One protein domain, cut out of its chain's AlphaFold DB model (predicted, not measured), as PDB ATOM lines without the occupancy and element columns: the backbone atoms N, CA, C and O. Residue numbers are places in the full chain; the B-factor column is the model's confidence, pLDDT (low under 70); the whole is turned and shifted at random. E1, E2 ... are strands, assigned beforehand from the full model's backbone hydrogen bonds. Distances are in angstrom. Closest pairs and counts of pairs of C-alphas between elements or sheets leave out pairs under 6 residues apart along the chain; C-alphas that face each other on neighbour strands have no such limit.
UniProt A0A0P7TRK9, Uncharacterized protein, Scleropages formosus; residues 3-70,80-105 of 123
ATOM      1  N   VAL A   3      43.541  49.799  44.267       88.00
ATOM      2  CA  VAL A   3      44.023  49.841  42.878       88.00
ATOM      3  C   VAL A   3      43.514  51.109  42.201       88.00
ATOM      4  O   VAL A   3      42.365  51.505  42.394       88.00
ATOM      5  N   LYS A   4      44.389  51.782  41.454       91.00
ATOM      6  CA  LYS A   4      44.033  52.873  40.545       91.00
ATOM      7  C   LYS A   4      44.063  52.328  39.128       91.00
ATOM      8  O   LYS A   4      45.051  51.712  38.742       91.00
ATOM      9  N   ILE A   5      43.001  52.575  38.378       91.94
ATOM     10  CA  ILE A   5      42.886  52.167  36.981       91.94
ATOM     11  C   ILE A   5      42.851  53.446  36.153       91.94
ATOM     12  O   ILE A   5      42.046  54.333  36.436       91.94
ATOM     13  N   ASN A   6      43.747  53.551  35.177       94.50
ATOM     14  CA  ASN A   6      43.746  54.628  34.197       94.50
ATOM     15  C   ASN A   6      43.658  54.023  32.796       94.50
ATOM     16  O   ASN A   6      44.445  53.138  32.473       94.50
ATOM     17  N   ALA A   7      42.717  54.494  31.987       94.44
ATOM     18  CA  ALA A   7      42.573  54.096  30.594       94.44
ATOM     19  C   ALA A   7      42.806  55.328  29.714       94.44
ATOM     20  O   ALA A   7      42.177  56.367  29.913       94.44
ATOM     21  N   THR A   8      43.747  55.246  28.779       95.12
ATOM     22  CA  THR A   8      44.091  56.342  27.863       95.12
ATOM     23  C   THR A   8      44.349  55.764  26.478       95.12
ATOM     24  O   THR A   8      45.296  55.002  26.298       95.12
ATOM     25  N   GLY A   9      43.497  56.111  25.506       92.56
ATOM     26  CA  GLY A   9      43.500  55.454  24.195       92.56
ATOM     27  C   GLY A   9      43.313  53.942  24.353       92.56
ATOM     28  O   GLY A   9      42.399  53.511  25.054       92.56
ATOM     29  N   ASP A  10      44.239  53.173  23.783       86.12
ATOM     30  CA  ASP A  10      44.244  51.703  23.827       86.12
ATOM     31  C   ASP A  10      45.073  51.134  24.993       86.12
ATOM     32  O   ASP A  10      45.323  49.934  25.075       86.12
ATOM     33  N   THR A  11      45.534  51.991  25.911       85.69
ATOM     34  CA  THR A  11      46.370  51.592  27.049       85.69
ATOM     35  C   THR A  11      45.571  51.606  28.348       85.69
ATOM     36  O   THR A  11      44.981  52.623  28.719       85.69
ATOM     37  N   ILE A  12      45.611  50.494  29.087       88.06
ATOM     38  CA  ILE A  12      45.081  50.390  30.451       88.06
ATOM     39  C   ILE A  12      46.255  50.221  31.416       88.06
ATOM     40  O   ILE A  12      47.005  49.253  31.340       88.06
ATOM     41  N   VAL A  13      46.391  51.146  32.363       87.94
ATOM     42  CA  VAL A  13      47.405  51.105  33.420       87.94
ATOM     43  C   VAL A  13      46.734  50.783  34.749       87.94
ATOM     44  O   VAL A  13      45.940  51.574  35.271       87.94
ATOM     45  N   LEU A  14      47.092  49.637  35.329       87.25
ATOM     46  CA  LEU A  14      46.719  49.270  36.692       87.25
ATOM     47  C   LEU A  14      47.865  49.623  37.640       87.25
ATOM     48  O   LEU A  14      48.969  49.097  37.535       87.25
ATOM     49  N   LYS A  15      47.594  50.509  38.598       87.31
ATOM     50  CA  LYS A  15      48.556  50.911  39.626       87.31
ATOM     51  C   LYS A  15      48.053  50.518  41.004       87.31
ATOM     52  O   LYS A  15      47.129  51.131  41.545       87.31
ATOM     53  N   PHE A  16      48.701  49.531  41.607       83.00
ATOM     54  CA  PHE A  16      48.436  49.133  42.984       83.00
ATOM     55  C   PHE A  16      49.015  50.166  43.955       83.00
ATOM     56  O   PHE A  16      50.198  50.506  43.926       83.00
ATOM     57  N   VAL A  17      48.154  50.706  44.813       83.25
ATOM     58  CA  VAL A  17      48.531  51.636  45.876       83.25
ATOM     59  C   VAL A  17      48.970  50.808  47.073       83.25
ATOM     60  O   VAL A  17      48.140  50.241  47.795       83.25
ATOM     61  N   ARG A  18      50.289  50.734  47.250       76.81
ATOM     62  CA  ARG A  18      50.913  50.036  48.370       76.81
ATOM     63  C   ARG A  18      50.611  50.766  49.687       76.81
ATOM     64  O   ARG A  18      50.773  51.986  49.732       76.81
ATOM     65  N   PRO A  19      50.160  50.056  50.738       72.81
ATOM     66  CA  PRO A  19      49.941  50.654  52.054       72.81
ATOM     67  C   PRO A  19      51.256  51.005  52.773       72.81
ATOM     68  O   PRO A  19      51.272  51.955  53.547       72.81
ATOM     69  N   SER A  20      52.351  50.294  52.482       73.88
ATOM     70  CA  SER A  20      53.716  50.588  52.941       73.88
ATOM     71  C   SER A  20      54.727  50.308  51.810       73.88
ATOM     72  O   SER A  20      54.404  49.551  50.888       73.88
ATOM     73  N   PRO A  21      55.924  50.927  51.816       73.38
ATOM     74  CA  PRO A  21      56.931  50.721  50.769       73.38
ATOM     75  C   PRO A  21      57.472  49.283  50.712       73.38
ATOM     76  O   PRO A  21      57.883  48.848  49.638       73.38
ATOM     77  N   ASP A  22      57.401  48.551  51.825       73.88
ATOM     78  CA  ASP A  22      57.937  47.191  51.970       73.88
ATOM     79  C   ASP A  22      56.972  46.102  51.477       73.88
ATOM     80  O   ASP A  22      57.341  44.934  51.367       73.88
ATOM     81  N   VAL A  23      55.731  46.477  51.136       77.19
ATOM     82  CA  VAL A  23      54.755  45.546  50.558       77.19
ATOM     83  C   VAL A  23      55.186  45.173  49.141       77.19
ATOM     84  O   VAL A  23      55.147  45.998  48.219       77.19
ATOM     85  N   LYS A  24      55.553  43.903  48.978       80.25
ATOM     86  CA  LYS A  24      55.749  43.243  47.684       80.25
ATOM     87  C   LYS A  24      54.417  42.702  47.169       80.25
ATOM     88  O   LYS A  24      53.488  42.482  47.946       80.25
ATOM     89  N   LEU A  25      54.311  42.532  45.856       80.50
ATOM     90  CA  LEU A  25      53.115  42.008  45.201       80.50
ATOM     91  C   LEU A  25      53.451  40.691  44.517       80.50
ATOM     92  O   LEU A  25      54.508  40.577  43.904       80.50
ATOM     93  N   GLU A  26      52.521  39.752  44.581       83.25
ATOM     94  CA  GLU A  26      52.533  38.526  43.790       83.25
ATOM     95  C   GLU A  26      51.187  38.350  43.090       83.25
ATOM     96  O   GLU A  26      50.179  38.970  43.458       83.25
ATOM     97  N   GLY A  27      51.167  37.518  42.055       85.19
ATOM     98  CA  GLY A  27      49.959  37.282  41.289       85.19
ATOM     99  C   GLY A  27      50.224  36.802  39.875       85.19
ATOM    100  O   GLY A  27      51.332  36.394  39.526       85.19
ATOM    101  N   TYR A  28      49.186  36.882  39.051       87.69
ATOM    102  CA  TYR A  28      49.250  36.496  37.650       87.69
ATOM    103  C   TYR A  28      48.230  37.247  36.791       87.69
ATOM    104  O   TYR A  28      47.213  37.763  37.269       87.69
ATOM    105  N   ILE A  29      48.506  37.263  35.492       88.56
ATOM    106  CA  ILE A  29      47.611  37.717  34.432       88.56
ATOM    107  C   ILE A  29      47.273  36.504  33.567       88.56
ATOM    108  O   ILE A  29      48.161  35.782  33.118       88.56
ATOM    109  N   LEU A  30      45.982  36.284  33.336       89.69
ATOM    110  CA  LEU A  30      45.463  35.231  32.474       89.69
ATOM    111  C   LEU A  30      44.705  35.856  31.301       89.69
ATOM    112  O   LEU A  30      43.592  36.353  31.482       89.69
ATOM    113  N   GLY A  31      45.295  35.813  30.110       90.25
ATOM    114  CA  GLY A  31      44.619  36.130  28.851       90.25
ATOM    115  C   GLY A  31      43.875  34.906  28.314       90.25
ATOM    116  O   GLY A  31      44.417  33.800  28.347       90.25
ATOM    117  N   TYR A  32      42.635  35.074  27.849       86.81
ATOM    118  CA  TYR A  32      41.830  33.989  27.279       86.81
ATOM    119  C   TYR A  32      40.729  34.483  26.327       86.81
ATOM    120  O   TYR A  32      40.272  35.625  26.384       86.81
ATOM    121  N   GLY A  33      40.207  33.555  25.520       82.50
ATOM    122  CA  GLY A  33      38.944  33.715  24.797       82.50
ATOM    123  C   GLY A  33      39.059  33.916  23.289       82.50
ATOM    124  O   GLY A  33      38.020  33.924  22.632       82.50
ATOM    125  N   SER A  34      40.266  34.038  22.728       82.31
ATOM    126  CA  SER A  34      40.466  34.032  21.268       82.31
ATOM    127  C   SER A  34      40.126  32.671  20.644       82.31
ATOM    128  O   SER A  34      39.600  32.590  19.538       82.31
ATOM    129  N   SER A  35      40.369  31.588  21.388       79.19
ATOM    130  CA  SER A  35      40.035  30.206  21.042       79.19
ATOM    131  C   SER A  35      39.694  29.417  22.308       79.19
ATOM    132  O   SER A  35      40.102  29.787  23.408       79.19
ATOM    133  N   MET A  36      38.975  28.297  22.164       68.19
ATOM    134  CA  MET A  36      38.570  27.430  23.282       68.19
ATOM    135  C   MET A  36      39.767  26.910  24.104       68.19
ATOM    136  O   MET A  36      39.622  26.623  25.291       68.19
ATOM    137  N   PHE A  37      40.950  26.831  23.488       69.88
ATOM    138  CA  PHE A  37      42.181  26.355  24.125       69.88
ATOM    139  C   PHE A  37      43.258  27.431  24.292       69.88
ATOM    140  O   PHE A  37      44.273  27.148  24.924       69.88
ATOM    141  N   SER A  38      43.055  28.644  23.763       73.88
ATOM    142  CA  SER A  38      44.048  29.707  23.932       73.88
ATOM    143  C   SER A  38      43.945  30.289  25.334       73.88
ATOM    144  O   SER A  38      42.913  30.850  25.721       73.88
ATOM    145  N   LYS A  39      45.010  30.099  26.109       82.12
ATOM    146  CA  LYS A  39      45.202  30.693  27.428       82.12
ATOM    147  C   LYS A  39      46.658  31.108  27.539       82.12
ATOM    148  O   LYS A  39      47.545  30.289  27.311       82.12
ATOM    149  N   GLN A  40      46.888  32.348  27.936       82.62
ATOM    150  CA  GLN A  40      48.220  32.870  28.206       82.62
ATOM    151  C   GLN A  40      48.315  33.213  29.683       82.62
ATOM    152  O   GLN A  40      47.518  34.002  30.186       82.62
ATOM    153  N   PHE A  41      49.262  32.588  30.377       86.38
ATOM    154  CA  PHE A  41      49.486  32.788  31.802       86.38
ATOM    155  C   PHE A  41      50.811  33.510  32.014       86.38
ATOM    156  O   PHE A  41      51.860  33.014  31.607       86.38
ATOM    157  N   ILE A  42      50.753  34.671  32.656       86.44
ATOM    158  CA  ILE A  42      51.907  35.529  32.913       86.44
ATOM    159  C   ILE A  42      51.988  35.726  34.419       86.44
ATOM    160  O   ILE A  42      51.118  36.360  35.018       86.44
ATOM    161  N   GLN A  43      53.017  35.163  35.037       84.62
ATOM    162  CA  GLN A  43      53.270  35.350  36.458       84.62
ATOM    163  C   GLN A  43      53.866  36.741  36.692       84.62
ATOM    164  O   GLN A  43      54.728  37.185  35.932       84.62
ATOM    165  N   LEU A  44      53.392  37.444  37.724       82.62
ATOM    166  CA  LEU A  44      54.009  38.710  38.116       82.62
ATOM    167  C   LEU A  44      55.445  38.450  38.602       82.62
ATOM    168  O   LEU A  44      55.689  37.434  39.254       82.62
ATOM    169  N   PRO A  45      56.388  39.360  38.309       76.56
ATOM    170  CA  PRO A  45      57.772  39.220  38.737       76.56
ATOM    171  C   PRO A  45      57.875  39.176  40.261       76.56
ATOM    172  O   PRO A  45      57.235  39.954  40.977       76.56
ATOM    173  N   GLU A  46      58.732  38.289  40.746       72.94
ATOM    174  CA  GLU A  46      59.069  38.217  42.161       72.94
ATOM    175  C   GLU A  46      59.818  39.481  42.610       72.94
ATOM    176  O   GLU A  46      60.391  40.235  41.816       72.94
ATOM    177  N   ASP A  47      59.773  39.751  43.915       66.31
ATOM    178  CA  ASP A  47      60.484  40.860  44.559       66.31
ATOM    179  C   ASP A  47      60.136  42.279  44.075       66.31
ATOM    180  O   ASP A  47      60.784  43.248  44.474       66.31
ATOM    181  N   GLY A  48      59.067  42.434  43.289       65.62
ATOM    182  CA  GLY A  48      58.611  43.736  42.805       65.62
ATOM    183  C   GLY A  48      59.540  44.363  41.764       65.62
ATOM    184  O   GLY A  48      59.546  45.590  41.623       65.62
ATOM    185  N   GLN A  49      60.326  43.549  41.052       71.88
ATOM    186  CA  GLN A  49      61.120  44.034  39.926       71.88
ATOM    187  C   GLN A  49      60.214  44.513  38.779       71.88
ATOM    188  O   GLN A  49      59.139  43.948  38.568       71.88
ATOM    189  N   PRO A  50      60.610  45.558  38.028       73.62
ATOM    190  CA  PRO A  50      59.888  45.942  36.823       73.62
ATOM    191  C   PRO A  50      59.981  44.815  35.785       73.62
ATOM    192  O   PRO A  50      61.063  44.292  35.528       73.62
ATOM    193  N   TYR A  51      58.845  44.454  35.193       76.50
ATOM    194  CA  TYR A  51      58.743  43.430  34.157       76.50
ATOM    195  C   TYR A  51      57.935  43.969  32.983       76.50
ATOM    196  O   TYR A  51      56.837  44.496  33.173       76.50
ATOM    197  N   GLU A  52      58.491  43.833  31.786       81.31
ATOM    198  CA  GLU A  52      57.885  44.238  30.524       81.31
ATOM    199  C   GLU A  52      58.121  43.115  29.510       81.31
ATOM    200  O   GLU A  52      59.237  42.612  29.381       81.31
ATOM    201  N   THR A  53      57.055  42.672  28.845       81.62
ATOM    202  CA  THR A  53      57.097  41.582  27.865       81.62
ATOM    203  C   THR A  53      56.049  41.816  26.785       81.62
ATOM    204  O   THR A  53      54.976  42.353  27.064       81.62
ATOM    205  N   GLU A  54      56.339  41.369  25.566       82.00
ATOM    206  CA  GLU A  54      55.360  41.297  24.480       82.00
ATOM    207  C   GLU A  54      54.587  39.974  24.573       82.00
ATOM    208  O   GLU A  54      55.170  38.932  24.881       82.00
ATOM    209  N   ILE A  55      53.271  40.024  24.349       83.69
ATOM    210  CA  ILE A  55      52.362  38.867  24.381       83.69
ATOM    211  C   ILE A  55      51.322  38.990  23.270       83.69
ATOM    212  O   ILE A  55      51.005  40.099  22.832       83.69
ATOM    213  N   ASP A  56      50.732  37.864  22.872       84.81
ATOM    214  CA  ASP A  56      49.611  37.877  21.938       84.81
ATOM    215  C   ASP A  56      48.356  38.447  22.621       84.81
ATOM    216  O   ASP A  56      48.051  38.146  23.780       84.81
ATOM    217  N   ALA A  57      47.597  39.273  21.901       86.88
ATOM    218  CA  ALA A  57      46.394  39.891  22.442       86.88
ATOM    219  C   ALA A  57      45.242  38.874  22.584       86.88
ATOM    220  O   ALA A  57      44.863  38.200  21.628       86.88
ATOM    221  N   GLU A  58      44.632  38.815  23.768       89.88
ATOM    222  CA  GLU A  58      43.446  38.010  24.069       89.88
ATOM    223  C   GLU A  58      42.229  38.921  24.288       89.88
ATOM    224  O   GLU A  58      42.357  40.025  24.815       89.88
ATOM    225  N   PRO A  59      41.008  38.493  23.929       89.06
ATOM    226  CA  PRO A  59      39.822  39.335  24.066       89.06
ATOM    227  C   PRO A  59      39.376  39.519  25.522       89.06
ATOM    228  O   PRO A  59      38.550  40.390  25.803       89.06
ATOM    229  N   LYS A  60      39.857  38.686  26.453       90.19
ATOM    230  CA  LYS A  60      39.527  38.763  27.880       90.19
ATOM    231  C   LYS A  60      40.783  38.552  28.714       90.19
ATOM    232  O   LYS A  60      41.586  37.669  28.426       90.19
ATOM    233  N   TYR A  61      40.896  39.320  29.794       89.75
ATOM    234  CA  TYR A  61      41.985  39.208  30.759       89.75
ATOM    235  C   TYR A  61      41.435  39.114  32.180       89.75
ATOM    236  O   TYR A  61      40.548  39.875  32.568       89.75
ATOM    237  N   LEU A  62      41.979  38.185  32.963       89.44
ATOM    238  CA  LEU A  62      41.802  38.111  34.409       89.44
ATOM    239  C   LEU A  62      43.129  38.472  35.070       89.44
ATOM    240  O   LEU A  62      44.160  37.888  34.751       89.44
ATOM    241  N   ILE A  63      43.095  39.430  35.991       89.88
ATOM    242  CA  ILE A  63      44.275  39.902  36.719       89.88
ATOM    243  C   ILE A  63      44.038  39.627  38.202       89.88
ATOM    244  O   ILE A  63      43.105  40.178  38.788       89.88
ATOM    245  N   ALA A  64      44.874  38.782  38.800       88.50
ATOM    246  CA  ALA A  64      44.831  38.454  40.220       88.50
ATOM    247  C   ALA A  64      46.133  38.917  40.872       88.50
ATOM    248  O   ALA A  64      47.207  38.486  40.464       88.50
ATOM    249  N   VAL A  65      46.042  39.810  41.860       85.25
ATOM    250  CA  VAL A  65      47.207  40.383  42.551       85.25
ATOM    251  C   VAL A  65      46.922  40.479  44.041       85.25
ATOM    252  O   VAL A  65      45.872  40.992  44.440       85.25
ATOM    253  N   GLN A  66      47.880  40.047  44.854       82.06
ATOM    254  CA  GLN A  66      47.811  40.112  46.309       82.06
ATOM    255  C   GLN A  66      49.120  40.642  46.915       82.06
ATOM    256  O   GLN A  66      50.182  40.520  46.305       82.06
ATOM    257  N   PRO A  67      49.056  41.295  48.090       82.50
ATOM    258  CA  PRO A  67      50.251  41.694  48.815       82.50
ATOM    259  C   PRO A  67      50.883  40.484  49.506       82.50
ATOM    260  O   PRO A  67      50.178  39.706  50.143       82.50
ATOM    261  N   ILE A  68      52.210  40.383  49.446       77.31
ATOM    262  CA  ILE A  68      52.968  39.409  50.231       77.31
ATOM    263  C   ILE A  68      53.101  39.974  51.656       77.31
ATOM    264  O   ILE A  68      53.656  41.071  51.813       77.31
ATOM    265  N   PRO A  69      52.577  39.299  52.695       67.38
ATOM    266  CA  PRO A  69      52.728  39.759  54.067       67.38
ATOM    267  C   PRO A  69      54.208  39.762  54.463       67.38
ATOM    268  O   PRO A  69      54.912  38.764  54.335       67.38
ATOM    269  N   THR A  70      54.689  40.897  54.970       61.22
ATOM    270  CA  THR A  70      56.029  41.045  55.546       61.22
ATOM    271  C   THR A  70      56.052  40.404  56.933       61.22
ATOM    272  O   THR A  70      56.069  41.108  57.939       61.22
ATOM    273  N   LYS A  80      58.347  17.670  54.827       46.84
ATOM    274  CA  LYS A  80      58.127  17.412  53.399       46.84
ATOM    275  C   LYS A  80      56.663  17.729  53.077       46.84
ATOM    276  O   LYS A  80      55.786  16.932  53.398       46.84
ATOM    277  N   VAL A  81      56.397  18.900  52.496       46.75
ATOM    278  CA  VAL A  81      55.054  19.281  52.040       46.75
ATOM    279  C   VAL A  81      54.825  18.659  50.667       46.75
ATOM    280  O   VAL A  81      55.583  18.904  49.733       46.75
ATOM    281  N   ASN A  82      53.798  17.825  50.550       47.38
ATOM    282  CA  ASN A  82      53.363  17.279  49.271       47.38
ATOM    283  C   ASN A  82      52.352  18.275  48.677       47.38
ATOM    284  O   ASN A  82      51.152  18.156  48.917       47.38
ATOM    285  N   LEU A  83      52.841  19.325  48.010       48.59
ATOM    286  CA  LEU A  83      51.976  20.300  47.341       48.59
ATOM    287  C   LEU A  83      51.378  19.637  46.096       48.59
ATOM    288  O   LEU A  83      52.077  19.378  45.116       48.59
ATOM    289  N   GLU A  84      50.082  19.324  46.132       47.56
ATOM    290  CA  GLU A  84      49.380  18.859  44.938       47.56
ATOM    291  C   GLU A  84      49.396  19.963  43.869       47.56
ATOM    292  O   GLU A  84      49.098  21.127  44.142       47.56
ATOM    293  N   LYS A  85      49.774  19.587  42.640       46.28
ATOM    294  CA  LYS A  85      49.899  20.479  41.479       46.28
ATOM    295  C   LYS A  85      48.657  21.378  41.335       46.28
ATOM    296  O   LYS A  85      47.538  20.862  41.429       46.28
ATOM    297  N   PRO A  86      48.823  22.689  41.065       53.19
ATOM    298  CA  PRO A  86      47.705  23.618  41.046       53.19
ATOM    299  C   PRO A  86      46.641  23.233  40.015       53.19
ATOM    300  O   PRO A  86      46.901  22.621  38.976       53.19
ATOM    301  N   LEU A  87      45.417  23.597  40.385       60.00
ATOM    302  CA  LEU A  87      44.144  23.148  39.842       60.00
ATOM    303  C   LEU A  87      44.031  23.345  38.319       60.00
ATOM    304  O   LEU A  87      44.367  24.398  37.778       60.00
ATOM    305  N   HIS A  88      43.472  22.353  37.625       62.03
ATOM    306  CA  HIS A  88      43.087  22.444  36.223       62.03
ATOM    307  C   HIS A  88      41.933  23.444  36.071       62.03
ATOM    308  O   HIS A  88      40.774  23.122  36.335       62.03
ATOM    309  N   LEU A  89      42.264  24.677  35.682       65.06
ATOM    310  CA  LEU A  89      41.302  25.758  35.498       65.06
ATOM    311  C   LEU A  89      40.575  25.619  34.153       65.06
ATOM    312  O   LEU A  89      41.146  25.849  33.080       65.06
ATOM    313  N   ILE A  90      39.291  25.296  34.209       68.88
ATOM    314  CA  ILE A  90      38.357  25.290  33.086       68.88
ATOM    315  C   ILE A  90      37.587  26.612  33.103       68.88
ATOM    316  O   ILE A  90      36.991  26.989  34.109       68.88
ATOM    317  N   ILE A  91      37.593  27.313  31.972       77.31
ATOM    318  CA  ILE A  91      36.831  28.547  31.783       77.31
ATOM    319  C   ILE A  91      35.882  28.306  30.614       77.31
ATOM    320  O   ILE A  91      36.333  28.062  29.497       77.31
ATOM    321  N   GLY A  92      34.581  28.347  30.877       71.50
ATOM    322  CA  GLY A  92      33.529  28.284  29.865       71.50
ATOM    323  C   GLY A  92      32.818  29.628  29.755       71.50
ATOM    324  O   GLY A  92      32.661  30.328  30.746       71.50
ATOM    325  N   THR A  93      32.362  30.011  28.568       77.12
ATOM    326  CA  THR A  93      31.460  31.167  28.423       77.12
ATOM    327  C   THR A  93      30.020  30.658  28.506       77.12
ATOM    328  O   THR A  93      29.673  29.744  27.764       77.12
ATOM    329  N   VAL A  94      29.197  31.211  29.407       73.19
ATOM    330  CA  VAL A  94      27.781  30.805  29.570       73.19
ATOM    331  C   VAL A  94      26.859  31.760  28.812       73.19
ATOM    332  O   VAL A  94      25.924  31.328  28.145       73.19
ATOM    333  N   THR A  95      27.156  33.060  28.852       75.44
ATOM    334  CA  THR A  95      26.494  34.101  28.047       75.44
ATOM    335  C   THR A  95      27.548  35.084  27.523       75.44
ATOM    336  O   THR A  95      28.676  35.070  28.017       75.44
ATOM    337  N   PRO A  96      27.223  35.995  26.585       78.69
ATOM    338  CA  PRO A  96      28.178  37.010  26.129       78.69
ATOM    339  C   PRO A  96      28.801  37.846  27.262       78.69
ATOM    340  O   PRO A  96      29.911  38.351  27.113       78.69
ATOM    341  N   THR A  97      28.113  37.957  28.403       74.44
ATOM    342  CA  THR A  97      28.523  38.744  29.575       74.44
ATOM    343  C   THR A  97      28.883  37.904  30.802       74.44
ATOM    344  O   THR A  97      29.192  38.473  31.846       74.44
ATOM    345  N   SER A  98      28.853  36.569  30.720       67.12
ATOM    346  CA  SER A  98      29.129  35.703  31.873       67.12
ATOM    347  C   SER A  98      30.013  34.512  31.529       67.12
ATOM    348  O   SER A  98      29.971  33.948  30.431       67.12
ATOM    349  N   VAL A  99      30.822  34.115  32.508       75.62
ATOM    350  CA  VAL A  99      31.760  32.999  32.406       75.62
ATOM    351  C   VAL A  99      31.544  32.027  33.561       75.62
ATOM    352  O   VAL A  99      31.278  32.433  34.690       75.62
ATOM    353  N   LEU A 100      31.663  30.739  33.261       78.69
ATOM    354  CA  LEU A 100      31.767  29.656  34.222       78.69
ATOM    355  C   LEU A 100      33.249  29.408  34.498       78.69
ATOM    356  O   LEU A 100      34.001  29.062  33.587       78.69
ATOM    357  N   LEU A 101      33.643  29.556  35.758       76.38
ATOM    358  CA  LEU A 101      34.971  29.211  36.249       76.38
ATOM    359  C   LEU A 101      34.872  27.886  37.014       76.38
ATOM    360  O   LEU A 101      34.087  27.779  37.954       76.38
ATOM    361  N   SER A 102      35.650  26.881  36.621       70.31
ATOM    362  CA  SER A 102      35.738  25.597  37.318       70.31
ATOM    363  C   SER A 102      37.203  25.216  37.514       70.31
ATOM    364  O   SER A 102      38.029  25.453  36.637       70.31
ATOM    365  N   TRP A 103      37.544  24.665  38.674       72.88
ATOM    366  CA  TRP A 103      38.907  24.288  39.040       72.88
ATOM    367  C   TRP A 103      38.892  22.955  39.798       72.88
ATOM    368  O   TRP A 103      37.981  22.700  40.584       72.88
ATOM    369  N   GLY A 104      39.884  22.091  39.566       61.16
ATOM    370  CA  GLY A 104      40.011  20.792  40.247       61.16
ATOM    371  C   GLY A 104      41.425  20.213  40.157       61.16
ATOM    372  O   GLY A 104      42.183  20.588  39.266       61.16
ATOM    373  N   THR A 105      41.822  19.336  41.080       57.06
ATOM    374  CA  THR A 105      43.177  18.759  41.103       57.06
ATOM    375  C   THR A 105      43.300  17.627  40.078       57.06
ATOM    376  O   THR A 105      42.467  16.721  40.011       57.06
TER     377      THR A 105
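AT A GLANCE: This is residues 3 to 70 and 80 to 105 of the 123 residues of an uncharacterized protein of Scleropages formosus (UniProt A0A0P7TRK9). Look first for a three-strand antiparallel sheet, E4, E3 and E5, with two separate two-strand hairpins, E1 with E2 and E6 with E7, set off from it in different directions, neither packed on the sheet. The tip of the first hairpin, residues 7 to 12, sticks out, and a wide loop of residues 44 to 59 joins the two edges of the sheet. The printed part has 94 residues with no named helix and seven named strands, E1 to E7 in order along the chain; they hold 47 of the residues, and the class is all strand. The whole is loose, with a radius of gyration of the C-alphas of 15.8 A and spans of 50 by 41 by 24 A.

IN THESE COORDINATES: Find C-alpha 3 at (44.023, 49.841, 42.878), where E1, residues 3 to 8, begins. E2 follows as residues 11 to 17 and is 19.0 A long. E3, residues 24 to 32, starts at C-alpha 24 (55.749, 43.243, 47.684) and runs 26.4 A. Next come E4, residues 39 to 43, and E5, residues 60 to 68, which is 26.1 A long. Beyond the cut, E6 holds residues 90 to 95 and E7 residues 98 to 102, ending at C-alpha 102 (35.738, 25.597, 37.318).

HOW THE PARTS SIT: Begin with the sheet, whose order is E4, E3, E5, with E4 and E5 as edge strands. E3 and E5 are antiparallel at 166 degrees; look at N 28 and O 64, 2.9 A apart, and N 30 and O 62, 2.8 A, both within hydrogen-bond range. The C-alphas of Gly 27 and Val 65 face each other at 4.3 A. E3 and E4 form a hairpin, antiparallel at 170 degrees, with N 29 and O 42 at 2.8 A. Step out to the hairpin of E1 and E2, antiparallel at 161 degrees, where N 4 and O 15 are 2.8 A apart; both strands are apart from E3, E4 and E5. The hairpin of E6 and E7 is antiparallel at 156 degrees, with N 90 and O 102 at 2.7 A, and both strands are apart from the other five.

THE WHOLE: The two C-alphas farthest apart are those of Gly 9 and Lys 80, 50.1 A. Residues 71 to 79 are not printed, and C-alphas 70 and 80 are 23.8 A apart across this cut, which lies in the link from E5 to E6. Of the links printed whole, E4 to E5 is long, with 16 residues. The mean pLDDT of the printed part is 77.5; look for values under 70 at residues 80 to 90, among others.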